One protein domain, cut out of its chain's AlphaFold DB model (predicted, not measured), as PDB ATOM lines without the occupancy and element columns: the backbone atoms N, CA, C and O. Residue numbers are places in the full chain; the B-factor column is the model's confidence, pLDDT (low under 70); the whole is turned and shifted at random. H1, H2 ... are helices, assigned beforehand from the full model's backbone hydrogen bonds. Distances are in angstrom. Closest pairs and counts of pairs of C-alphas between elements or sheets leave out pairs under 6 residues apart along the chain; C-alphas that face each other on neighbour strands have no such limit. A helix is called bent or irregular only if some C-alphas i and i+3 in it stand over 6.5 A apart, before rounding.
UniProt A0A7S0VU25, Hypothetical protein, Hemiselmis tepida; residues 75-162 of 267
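This is residues 75 to 162 of the 267 residues of the protein "Hypothetical protein" of Hemiselmis tepida (UniProt A0A7S0VU25). The long helix H2 lies along one side of a compact cluster of crossed helices, with H4 and H5 packed steeply across it and H3 folded back beside its earlier part. H1 and H6 pack on H3 from opposite sides. The printed part has 88 residues with six named helices, H1 to H6 in chain order, and no named strand; its class is all helix. It is compact and rounded, with a radius of gyration of the C-alphas of 11.4 A and spans of 32 by 25 by 25 A.

Begin with H2, residues 87 to 107, which has a kink of 25 degrees near residue 94. Look next at H4, residues 126 to 136: it touches H2, closest at the C-alphas of Gln 91 and Gly 131, 4.1 A apart, at a steep tilt of 49 degrees, the same way. H5, residues 140 to 145, touches residues 98 to 106 of H2 alone, closest at the C-alphas of Thr 102 and Ala 145, 4.5 A apart, at a steep tilt of 56 degrees. H5 is irregular: C-alphas 141 and 144 are 7.8 A apart. H3, residues 113 to 123, makes a helical hairpin with H2; the two only just touch, with 3 pairs of C-alphas within 8 A, at a steep tilt of 44 degrees, opposite ways, and their closest C-alphas are those of Leu 97 and Leu 119, 6.8 A apart. H3 and H4 touch only at the corner, closest at the C-alphas of Leu 123 and Ala 129, 4.3 A apart. H1, residues 79 to 83, touches H3, closest at the C-alphas of Glu 79 and Ala 118, 4.0 A apart. H6, residues 153 to 161, touches H3 at a steep tilt of 47 degrees, closest at the C-alphas of Arg 120 and Ala 158, 4.9 A apart. H4 and H6 are apart. In H1, H3, H4 and H6 every O i to N i+4 pair is within hydrogen-bond range; in H2 it is 16 of 17, and in H5 0 of 2, beside 2 of 3 O i to N i+3 pairs.

Find C-alpha 87 at (18.231, 24.763, 32.763); from there H2 runs 29.7 A to C-alpha 107 at (18.519, 3.276, 53.223). H3 and H4 are each 15.2 A long, H6 12.1 A, H5 10.2 A and H1 6.1 A. H6 ends at C-alpha 161, (25.726, 25.900, 51.521).

The C-alphas of Lys 84 and Ser 148 are the two farthest apart, 33.1 A. The printed part has no cut. The link from H5 to H6 is short; the other four are tight. The mean pLDDT of the printed part is 93.9, and no printed residue is under 70.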
ATOM      1  N   ALA A  75      24.569   6.333  35.845       71.81
ATOM      2  CA  ALA A  75      24.973   7.659  35.411       71.81
ATOM      3  C   ALA A  75      25.618   8.413  36.584       71.81
ATOM      4  O   ALA A  75      24.961   8.810  37.548       71.81
ATOM      5  N   THR A  76      26.935   8.568  36.517       85.25
ATOM      6  CA  THR A  76      27.687   9.451  37.401       85.25
ATOM      7  C   THR A  76      27.467  10.882  36.941       85.25
ATOM      8  O   THR A  76      27.727  11.188  35.779       85.25
ATOM      9  N   VAL A  77      27.002  11.746  37.838       93.38
ATOM     10  CA  VAL A  77      27.002  13.191  37.604       93.38
ATOM     11  C   VAL A  77      28.321  13.727  38.134       93.38
ATOM     12  O   VAL A  77      28.698  13.430  39.269       93.38
ATOM     13  N   THR A  78      29.054  14.460  37.309       95.94
ATOM     14  CA  THR A  78      30.274  15.135  37.758       95.94
ATOM     15  C   THR A  78      29.956  16.539  38.268       95.94
ATOM     16  O   THR A  78      29.004  17.178  37.816       95.94
ATOM     17  N   GLU A  79      30.769  17.035  39.200       97.19
ATOM     18  CA  GLU A  79      30.669  18.411  39.700       97.19
ATOM     19  C   GLU A  79      30.790  19.436  38.561       97.19
ATOM     20  O   GLU A  79      29.993  20.367  38.467       97.19
ATOM     21  N   GLU A  80      31.735  19.225  37.639       97.06
ATOM     22  CA  GLU A  80      31.957  20.120  36.501       97.06
ATOM     23  C   GLU A  80      30.737  20.200  35.571       97.06
ATOM     24  O   GLU A  80      30.373  21.288  35.113       97.06
ATOM     25  N   GLU A  81      30.087  19.065  35.293       96.81
ATOM     26  CA  GLU A  81      28.857  19.037  34.497       96.81
ATOM     27  C   GLU A  81      27.704  19.740  35.207       96.81
ATOM     28  O   GLU A  81      26.944  20.455  34.555       96.81
ATOM     29  N   ALA A  82      27.571  19.542  36.521       97.12
ATOM     30  CA  ALA A  82      26.543  20.187  37.326       97.12
ATOM     31  C   ALA A  82      26.716  21.709  37.345       97.12
ATOM     32  O   ALA A  82      25.755  22.426  37.090       97.12
ATOM     33  N   LEU A  83      27.946  22.192  37.543       97.38
ATOM     34  CA  LEU A  83      28.268  23.618  37.615       97.38
ATOM     35  C   LEU A  83      28.003  24.371  36.299       97.38
ATOM     36  O   LEU A  83      27.715  25.567  36.302       97.38
ATOM     37  N   LYS A  84      28.139  23.684  35.159       97.19
ATOM     38  CA  LYS A  84      27.966  24.260  33.813       97.19
ATOM     39  C   LYS A  84      26.589  23.984  33.212       97.19
ATOM     40  O   LYS A  84      26.348  24.363  32.064       97.19
ATOM     41  N   ALA A  85      25.711  23.294  33.935       96.31
ATOM     42  CA  ALA A  85      24.422  22.887  33.408       96.31
ATOM     43  C   ALA A  85      23.545  24.111  33.112       96.31
ATOM     44  O   ALA A  85      23.287  24.944  33.977       96.31
ATOM     45  N   ASP A  86      23.029  24.201  31.889       97.19
ATOM     46  CA  ASP A  86      21.883  25.067  31.627       97.19
ATOM     47  C   ASP A  86      20.605  24.465  32.232       97.19
ATOM     48  O   ASP A  86      20.596  23.337  32.730       97.19
ATOM     49  N   PHE A  87      19.496  25.203  32.173       93.69
ATOM     50  CA  PHE A  87      18.231  24.763  32.763       93.69
ATOM     51  C   PHE A  87      17.756  23.390  32.249       93.69
ATOM     52  O   PHE A  87      17.282  22.569  33.033       93.69
ATOM     53  N   SER A  88      17.895  23.114  30.947       92.12
ATOM     54  CA  SER A  88      17.439  21.854  30.343       92.12
ATOM     55  C   SER A  88      18.290  20.679  30.824       92.12
ATOM     56  O   SER A  88      17.774  19.652  31.275       92.12
ATOM     57  N   LYS A  89      19.617  20.845  30.810       95.25
ATOM     58  CA  LYS A  89      20.548  19.841  31.328       95.25
ATOM     59  C   LYS A  89      20.358  19.636  32.832       95.25
ATOM     60  O   LYS A  89      20.371  18.491  33.284       95.25
ATOM     61  N   ALA A  90      20.120  20.709  33.582       96.12
ATOM     62  CA  ALA A  90      19.900  20.679  35.021       96.12
ATOM     63  C   ALA A  90      18.677  19.851  35.431       96.12
ATOM     64  O   ALA A  90      18.725  19.192  36.464       96.12
ATOM     65  N   GLN A  91      17.609  19.811  34.626       95.31
ATOM     66  CA  GLN A  91      16.472  18.912  34.876       95.31
ATOM     67  C   GLN A  91      16.890  17.438  34.800       95.31
ATOM     68  O   GLN A  91      16.565  16.642  35.680       95.31
ATOM     69  N   GLY A  92      17.671  17.076  33.777       94.94
ATOM     70  CA  GLY A  92      18.198  15.719  33.628       94.94
ATOM     71  C   GLY A  92      19.151  15.324  34.761       94.94
ATOM     72  O   GLY A  92      19.058  14.216  35.284       94.94
ATOM     73  N   LEU A  93      20.036  16.236  35.178       96.38
ATOM     74  CA  LEU A  93      20.921  16.010  36.326       96.38
ATOM     75  C   LEU A  93      20.139  15.931  37.642       96.38
ATOM     76  O   LEU A  93      20.418  15.065  38.469       96.38
ATOM     77  N   GLY A  94      19.124  16.781  37.811       96.25
ATOM     78  CA  GLY A  94      18.238  16.789  38.970       96.25
ATOM     79  C   GLY A  94      17.451  15.491  39.127       96.25
ATOM     80  O   GLY A  94      17.291  15.023  40.250       96.25
ATOM     81  N   MET A  95      17.044  14.860  38.022       95.44
ATOM     82  CA  MET A  95      16.440  13.524  38.033       95.44
ATOM     83  C   MET A  95      17.412  12.485  38.605       95.44
ATOM     84  O   MET A  95      17.082  11.787  39.562       95.44
ATOM     85  N   VAL A  96      18.632  12.414  38.058       96.00
ATOM     86  CA  VAL A  96      19.643  11.427  38.479       96.00
ATOM     87  C   VAL A  96      20.019  11.617  39.950       96.00
ATOM     88  O   VAL A  96      20.021  10.658  40.720       96.00
ATOM     89  N   LEU A  97      20.304  12.855  40.362       96.44
ATOM     90  CA  LEU A  97      20.653  13.170  41.748       96.44
ATOM     91  C   LEU A  97      19.466  12.960  42.696       96.44
ATOM     92  O   LEU A  97      19.657  12.427  43.784       96.44
ATOM     93  N   GLY A  98      18.243  13.303  42.281       95.62
ATOM     94  CA  GLY A  98      17.021  13.068  43.051       95.62
ATOM     95  C   GLY A  98      16.759  11.582  43.304       95.62
ATOM     96  O   GLY A  98      16.417  11.194  44.422       95.62
ATOM     97  N   GLU A  99      16.990  10.723  42.309       95.31
ATOM     98  CA  GLU A  99      16.867   9.273  42.480       95.31
ATOM     99  C   GLU A  99      17.895   8.725  43.470       95.31
ATOM    100  O   GLU A  99      17.558   7.898  44.322       95.31
ATOM    101  N   LYS A 100      19.154   9.162  43.352       95.44
ATOM    102  CA  LYS A 100      20.223   8.757  44.272       95.44
ATOM    103  C   LYS A 100      19.922   9.223  45.693       95.44
ATOM    104  O   LYS A 100      19.981   8.418  46.616       95.44
ATOM    105  N   LEU A 101      19.499  10.477  45.848       95.12
ATOM    106  CA  LEU A 101      19.082  11.058  47.122       95.12
ATOM    107  C   LEU A 101      17.954  10.239  47.761       95.12
ATOM    108  O   LEU A 101      18.031   9.896  48.936       95.12
ATOM    109  N   THR A 102      16.937   9.883  46.977       94.06
ATOM    110  CA  THR A 102      15.786   9.080  47.421       94.06
ATOM    111  C   THR A 102      16.227   7.701  47.909       94.06
ATOM    112  O   THR A 102      15.796   7.262  48.974       94.06
ATOM    113  N   LYS A 103      17.118   7.029  47.168       93.44
ATOM    114  CA  LYS A 103      17.650   5.703  47.524       93.44
ATOM    115  C   LYS A 103      18.495   5.744  48.797       93.44
ATOM    116  O   LYS A 103      18.237   4.954  49.699       93.44
ATOM    117  N   CYS A 104      19.441   6.678  48.892       93.50
ATOM    118  CA  CYS A 104      20.274   6.849  50.083       93.50
ATOM    119  C   CYS A 104      19.412   7.176  51.310       93.50
ATOM    120  O   CYS A 104      19.515   6.503  52.330       93.50
ATOM    121  N   THR A 105      18.462   8.108  51.181       92.81
ATOM    122  CA  THR A 105      17.565   8.481  52.290       92.81
ATOM    123  C   THR A 105      16.713   7.297  52.752       92.81
ATOM    124  O   THR A 105      16.591   7.063  53.951       92.81
ATOM    125  N   ALA A 106      16.173   6.503  51.821       91.62
ATOM    126  CA  ALA A 106      15.411   5.297  52.153       91.62
ATOM    127  C   ALA A 106      16.261   4.214  52.846       91.62
ATOM    128  O   ALA A 106      15.728   3.445  53.645       91.62
ATOM    129  N   ALA A 107      17.564   4.162  52.561       92.25
ATOM    130  CA  ALA A 107      18.519   3.276  53.223       92.25
ATOM    131  C   ALA A 107      19.059   3.836  54.557       92.25
ATOM    132  O   ALA A 107      19.759   3.124  55.273       92.25
ATOM    133  N   GLY A 108      18.741   5.089  54.911       91.12
ATOM    134  CA  GLY A 108      19.348   5.777  56.057       91.12
ATOM    135  C   GLY A 108      20.817   6.155  55.830       91.12
ATOM    136  O   GLY A 108      21.568   6.327  56.787       91.12
ATOM    137  N   GLU A 109      21.229   6.262  54.569       93.00
ATOM    138  CA  GLU A 109      22.585   6.589  54.139       93.00
ATOM    139  C   GLU A 109      22.667   8.031  53.624       93.00
ATOM    140  O   GLU A 109      21.698   8.600  53.112       93.00
ATOM    141  N   SER A 110      23.860   8.615  53.706       91.62
ATOM    142  CA  SER A 110      24.170   9.880  53.037       91.62
ATOM    143  C   SER A 110      24.547   9.636  51.578       91.62
ATOM    144  O   SER A 110      25.087   8.584  51.231       91.62
ATOM    145  N   LEU A 111      24.317  10.632  50.719       94.44
ATOM    146  CA  LEU A 111      24.847  10.602  49.355       94.44
ATOM    147  C   LEU A 111      26.382  10.431  49.369       94.44
ATOM    148  O   LEU A 111      27.057  11.066  50.187       94.44
ATOM    149  N   PRO A 112      26.953   9.632  48.448       95.12
ATOM    150  CA  PRO A 112      28.398   9.571  48.248       95.12
ATOM    151  C   PRO A 112      28.992  10.956  47.973       95.12
ATOM    152  O   PRO A 112      28.352  11.784  47.328       95.12
ATOM    153  N   GLN A 113      30.239  11.188  48.397       94.81
ATOM    154  CA  GLN A 113      30.877  12.511  48.322       94.81
ATOM    155  C   GLN A 113      30.825  13.131  46.915       94.81
ATOM    156  O   GLN A 113      30.436  14.280  46.769       94.81
ATOM    157  N   GLN A 114      31.107  12.345  45.873       95.38
ATOM    158  CA  GLN A 114      31.025  12.812  44.484       95.38
ATOM    159  C   GLN A 114      29.623  13.322  44.102       95.38
ATOM    160  O   GLN A 114      29.494  14.330  43.411       95.38
ATOM    161  N   ASP A 115      28.569  12.623  44.529       96.88
ATOM    162  CA  ASP A 115      27.189  13.015  44.235       96.88
ATOM    163  C   ASP A 115      26.751  14.208  45.099       96.88
ATOM    164  O   ASP A 115      25.965  15.040  44.646       96.88
ATOM    165  N   MET A 116      27.293  14.327  46.316       97.44
ATOM    166  CA  MET A 116      27.134  15.518  47.153       97.44
ATOM    167  C   MET A 116      27.753  16.756  46.504       97.44
ATOM    168  O   MET A 116      27.105  17.800  46.464       97.44
ATOM    169  N   ASP A 117      28.968  16.645  45.968       97.88
ATOM    170  CA  ASP A 117      29.660  17.759  45.313       97.88
ATOM    171  C   ASP A 117      28.917  18.189  44.041       97.88
ATOM    172  O   ASP A 117      28.668  19.375  43.829       97.88
ATOM    173  N   ALA A 118      28.427  17.227  43.254       98.19
ATOM    174  CA  ALA A 118      27.559  17.509  42.114       98.19
ATOM    175  C   ALA A 118      26.234  18.183  42.515       98.19
ATOM    176  O   ALA A 118      25.797  19.119  41.845       98.19
ATOM    177  N   LEU A 119      25.593  17.744  43.603       98.25
ATOM    178  CA  LEU A 119      24.362  18.365  44.101       98.25
ATOM    179  C   LEU A 119      24.602  19.813  44.543       98.25
ATOM    180  O   LEU A 119      23.830  20.696  44.172       98.25
ATOM    181  N   ARG A 120      25.683  20.069  45.285       98.38
ATOM    182  CA  ARG A 120      26.090  21.420  45.700       98.38
ATOM    183  C   ARG A 120      26.368  22.312  44.500       98.38
ATOM    184  O   ARG A 120      25.812  23.403  44.415       98.38
ATOM    185  N   ALA A 121      27.153  21.825  43.540       98.44
ATOM    186  CA  ALA A 121      27.441  22.552  42.311       98.44
ATOM    187  C   ALA A 121      26.156  22.902  41.551       98.44
ATOM    188  O   ALA A 121      25.978  24.058  41.171       98.44
ATOM    189  N   LEU A 122      25.218  21.958  41.420       98.44
ATOM    190  CA  LEU A 122      23.940  22.196  40.749       98.44
ATOM    191  C   LEU A 122      23.088  23.242  41.489       98.44
ATOM    192  O   LEU A 122      22.487  24.113  40.866       98.44
ATOM    193  N   LEU A 123      23.034  23.189  42.820       98.44
ATOM    194  CA  LEU A 123      22.249  24.130  43.625       98.44
ATOM    195  C   LEU A 123      22.912  25.506  43.790       98.44
ATOM    196  O   LEU A 123      22.244  26.438  44.239       98.44
ATOM    197  N   SER A 124      24.181  25.659  43.406       98.31
ATOM    198  CA  SER A 124      24.942  26.905  43.567       98.31
ATOM    199  C   SER A 124      24.562  28.020  42.586       98.31
ATOM    200  O   SER A 124      24.901  29.184  42.801       98.31
ATOM    201  N   HIS A 125      23.833  27.707  41.511       98.12
ATOM    202  CA  HIS A 125      23.448  28.681  40.490       98.12
ATOM    203  C   HIS A 125      21.988  28.530  40.048       98.12
ATOM    204  O   HIS A 125      21.352  27.491  40.214       98.12
ATOM    205  N   SER A 126      21.423  29.611  39.498       96.44
ATOM    206  CA  SER A 126      19.974  29.732  39.268       96.44
ATOM    207  C   SER A 126      19.406  28.643  38.355       96.44
ATOM    208  O   SER A 126      18.339  28.109  38.645       96.44
ATOM    209  N   ASP A 127      20.064  28.346  37.236       97.38
ATOM    210  CA  ASP A 127      19.552  27.366  36.269       97.38
ATOM    211  C   ASP A 127      19.600  25.939  36.819       97.38
ATOM    212  O   ASP A 127      18.634  25.190  36.662       97.38
ATOM    213  N   GLY A 128      20.674  25.611  37.539       97.94
ATOM    214  CA  GLY A 128      20.868  24.329  38.198       97.94
ATOM    215  C   GLY A 128      19.828  24.100  39.289       97.94
ATOM    216  O   GLY A 128      19.069  23.132  39.230       97.94
ATOM    217  N   ALA A 129      19.688  25.053  40.213       98.06
ATOM    218  CA  ALA A 129      18.706  24.987  41.290       98.06
ATOM    219  C   ALA A 129      17.262  24.927  40.763       98.06
ATOM    220  O   ALA A 129      16.454  24.140  41.252       98.06
ATOM    221  N   ARG A 130      16.923  25.699  39.720       96.62
ATOM    222  CA  ARG A 130      15.600  25.621  39.073       96.62
ATOM    223  C   ARG A 130      15.343  24.252  38.459       96.62
ATOM    224  O   ARG A 130      14.263  23.704  38.672       96.62
ATOM    225  N   GLY A 131      16.305  23.723  37.699       95.94
ATOM    226  CA  GLY A 131      16.208  22.404  37.075       95.94
ATOM    227  C   GLY A 131      16.085  21.283  38.108       95.94
ATOM    228  O   GLY A 131      15.274  20.370  37.938       95.94
ATOM    229  N   PHE A 132      16.805  21.398  39.225       97.75
ATOM    230  CA  PHE A 132      16.676  20.488  40.354       97.75
ATOM    231  C   PHE A 132      15.280  20.568  40.981       97.75
ATOM    232  O   PHE A 132      14.568  19.569  40.986       97.75
ATOM    233  N   TYR A 133      14.845  21.745  41.444       97.56
ATOM    234  CA  TYR A 133      13.577  21.890  42.164       97.56
ATOM    235  C   TYR A 133      12.349  21.558  41.320       97.56
ATOM    236  O   TYR A 133      11.431  20.914  41.824       97.56
ATOM    237  N   VAL A 134      12.313  21.951  40.041       93.56
ATOM    238  CA  VAL A 134      11.178  21.603  39.167       93.56
ATOM    239  C   VAL A 134      11.042  20.094  38.999       93.56
ATOM    240  O   VAL A 134       9.935  19.598  38.829       93.56
ATOM    241  N   THR A 135      12.153  19.367  39.085       93.31
ATOM    242  CA  THR A 135      12.173  17.910  39.000       93.31
ATOM    243  C   THR A 135      11.803  17.305  40.351       93.31
ATOM    244  O   THR A 135      10.799  16.614  40.476       93.31
ATOM    245  N   THR A 136      12.551  17.625  41.405       95.25
ATOM    246  CA  THR A 136      12.459  16.919  42.689       95.25
ATOM    247  C   THR A 136      11.261  17.314  43.546       95.25
ATOM    248  O   THR A 136      10.779  16.492  44.322       95.25
ATOM    249  N   LEU A 137      10.716  18.524  43.401       96.19
ATOM    250  CA  LEU A 137       9.542  18.951  44.174       96.19
ATOM    251  C   LEU A 137       8.214  18.498  43.554       96.19
ATOM    252  O   LEU A 137       7.217  18.438  44.265       96.19
ATOM    253  N   THR A 138       8.179  18.183  42.256       93.25
ATOM    254  CA  THR A 138       6.915  17.936  41.535       93.25
ATOM    255  C   THR A 138       6.619  16.454  41.302       93.25
ATOM    256  O   THR A 138       5.468  16.083  41.077       93.25
ATOM    257  N   MET A 139       7.647  15.607  41.351       92.44
ATOM    258  CA  MET A 139       7.583  14.209  40.932       92.44
ATOM    259  C   MET A 139       7.375  13.245  42.113       92.44
ATOM    260  O   MET A 139       8.236  13.184  42.998       92.44
ATOM    261  N   PRO A 140       6.262  12.484  42.170       90.69
ATOM    262  CA  PRO A 140       5.947  11.582  43.284       90.69
ATOM    263  C   PRO A 140       7.049  10.567  43.614       90.69
ATOM    264  O   PRO A 140       7.257  10.249  44.779       90.69
ATOM    265  N   GLU A 141       7.824  10.125  42.622       91.00
ATOM    266  CA  GLU A 141       8.930   9.170  42.782       91.00
ATOM    267  C   GLU A 141      10.014   9.598  43.786       91.00
ATOM    268  O   GLU A 141      10.760   8.748  44.270       91.00
ATOM    269  N   PHE A 142      10.080  10.883  44.143       92.12
ATOM    270  CA  PHE A 142      11.034  11.409  45.121       92.12
ATOM    271  C   PHE A 142      10.487  11.535  46.548       92.12
ATOM    272  O   PHE A 142      11.134  12.172  47.374       92.12
ATOM    273  N   ASP A 143       9.329  10.953  46.876       87.44
ATOM    274  CA  ASP A 143       8.729  11.064  48.220       87.44
ATOM    275  C   ASP A 143       9.701  10.675  49.346       87.44
ATOM    276  O   ASP A 143       9.760  11.362  50.366       87.44
ATOM    277  N   SER A 144      10.537   9.646  49.156       85.44
ATOM    278  CA  SER A 144      11.496   9.231  50.194       85.44
ATOM    279  C   SER A 144      12.609  10.250  50.454       85.44
ATOM    280  O   SER A 144      13.248  10.167  51.497       85.44
ATOM    281  N   ALA A 145      12.852  11.210  49.553       84.50
ATOM    282  CA  ALA A 145      13.774  12.322  49.803       84.50
ATOM    283  C   ALA A 145      13.182  13.396  50.742       84.50
ATOM    284  O   ALA A 145      13.924  14.249  51.236       84.50
ATOM    285  N   PHE A 146      11.873  13.335  51.019       89.62
ATOM    286  CA  PHE A 146      11.130  14.263  51.878       89.62
ATOM    287  C   PHE A 146      10.422  13.518  53.031       89.62
ATOM    288  O   PHE A 146       9.190  13.535  53.127       89.62
ATOM    289  N   PRO A 147      11.166  12.810  53.903       82.12
ATOM    290  CA  PRO A 147      10.568  11.990  54.949       82.12
ATOM    291  C   PRO A 147       9.829  12.851  55.983       82.12
ATOM    292  O   PRO A 147      10.385  13.802  56.524       82.12
ATOM    293  N   SER A 148       8.582  12.480  56.295       73.62
ATOM    294  CA  SER A 148       7.783  12.978  57.433       73.62
ATOM    295  C   SER A 148       7.870  14.491  57.709       73.62
ATOM    296  O   SER A 148       7.974  14.908  58.859       73.62
ATOM    297  N   GLY A 149       7.811  15.318  56.661       70.44
ATOM    298  CA  GLY A 149       7.798  16.781  56.784       70.44
ATOM    299  C   GLY A 149       9.172  17.454  56.866       70.44
ATOM    300  O   GLY A 149       9.220  18.674  57.000       70.44
ATOM    301  N   GLY A 150      10.262  16.695  56.747       86.38
ATOM    302  CA  GLY A 150      11.625  17.210  56.617       86.38
ATOM    303  C   GLY A 150      12.253  16.888  55.261       86.38
ATOM    304  O   GLY A 150      11.587  16.448  54.321       86.38
ATOM    305  N   VAL A 151      13.564  17.091  55.172       92.75
ATOM    306  CA  VAL A 151      14.398  16.672  54.038       92.75
ATOM    307  C   VAL A 151      15.579  15.851  54.532       92.75
ATOM    308  O   VAL A 151      15.945  15.921  55.705       92.75
ATOM    309  N   SER A 152      16.188  15.067  53.647       92.00
ATOM    310  CA  SER A 152      17.425  14.362  53.983       92.00
ATOM    311  C   SER A 152      18.565  15.327  54.322       92.00
ATOM    312  O   SER A 152      18.637  16.438  53.790       92.00
ATOM    313  N   GLU A 153      19.497  14.881  55.168       92.81
ATOM    314  CA  GLU A 153      20.648  15.695  55.585       92.81
ATOM    315  C   GLU A 153      21.514  16.122  54.388       92.81
ATOM    316  O   GLU A 153      22.000  17.249  54.326       92.81
ATOM    317  N   SER A 154      21.637  15.257  53.378       95.62
ATOM    318  CA  SER A 154      22.313  15.577  52.120       95.62
ATOM    319  C   SER A 154      21.664  16.750  51.377       95.62
ATOM    320  O   SER A 154      22.366  17.663  50.942       95.62
ATOM    321  N   LEU A 155      20.330  16.762  51.247       96.56
ATOM    322  CA  LEU A 155      19.631  17.874  50.598       96.56
ATOM    323  C   LEU A 155      19.715  19.141  51.446       96.56
ATOM    324  O   LEU A 155      20.016  20.207  50.916       96.56
ATOM    325  N   LYS A 156      19.503  19.013  52.759       96.31
ATOM    326  CA  LYS A 156      19.637  20.114  53.714       96.31
ATOM    327  C   LYS A 156      20.998  20.801  53.578       96.31
ATOM    328  O   LYS A 156      21.046  21.999  53.314       96.31
ATOM    329  N   SER A 157      22.088  20.038  53.692       96.75
ATOM    330  CA  SER A 157      23.456  20.558  53.610       96.75
ATOM    331  C   SER A 157      23.717  21.276  52.285       96.75
ATOM    332  O   SER A 157      24.235  22.390  52.295       96.75
ATOM    333  N   ALA A 158      23.309  20.688  51.154       97.62
ATOM    334  CA  ALA A 158      23.537  21.291  49.843       97.62
ATOM    335  C   ALA A 158      22.744  22.595  49.630       97.62
ATOM    336  O   ALA A 158      23.246  23.531  49.010       97.62
ATOM    337  N   VAL A 159      21.519  22.679  50.161       97.94
ATOM    338  CA  VAL A 159      20.687  23.892  50.093       97.94
ATOM    339  C   VAL A 159      21.264  25.011  50.966       97.94
ATOM    340  O   VAL A 159      21.348  26.151  50.505       97.94
ATOM    341  N   VAL A 160      21.685  24.691  52.195       97.56
ATOM    342  CA  VAL A 160      22.250  25.662  53.154       97.56
ATOM    343  C   VAL A 160      23.558  26.267  52.640       97.56
ATOM    344  O   VAL A 160      23.765  27.474  52.756       97.56
ATOM    345  N   GLU A 161      24.419  25.459  52.023       96.81
ATOM    346  CA  GLU A 161      25.726  25.900  51.521       96.81
ATOM    347  C   GLU A 161      25.628  26.977  50.430       96.81
ATOM    348  O   GLU A 161      26.498  27.837  50.316       96.81
ATOM    349  N   SER A 162      24.540  26.978  49.659       94.31
ATOM    350  CA  SER A 162      24.281  27.961  48.604       94.31
ATOM    351  C   SER A 162      23.010  28.754  48.891       94.31
ATOM    352  O   SER A 162      22.000  28.619  48.201       94.31
TER     353      SER A 162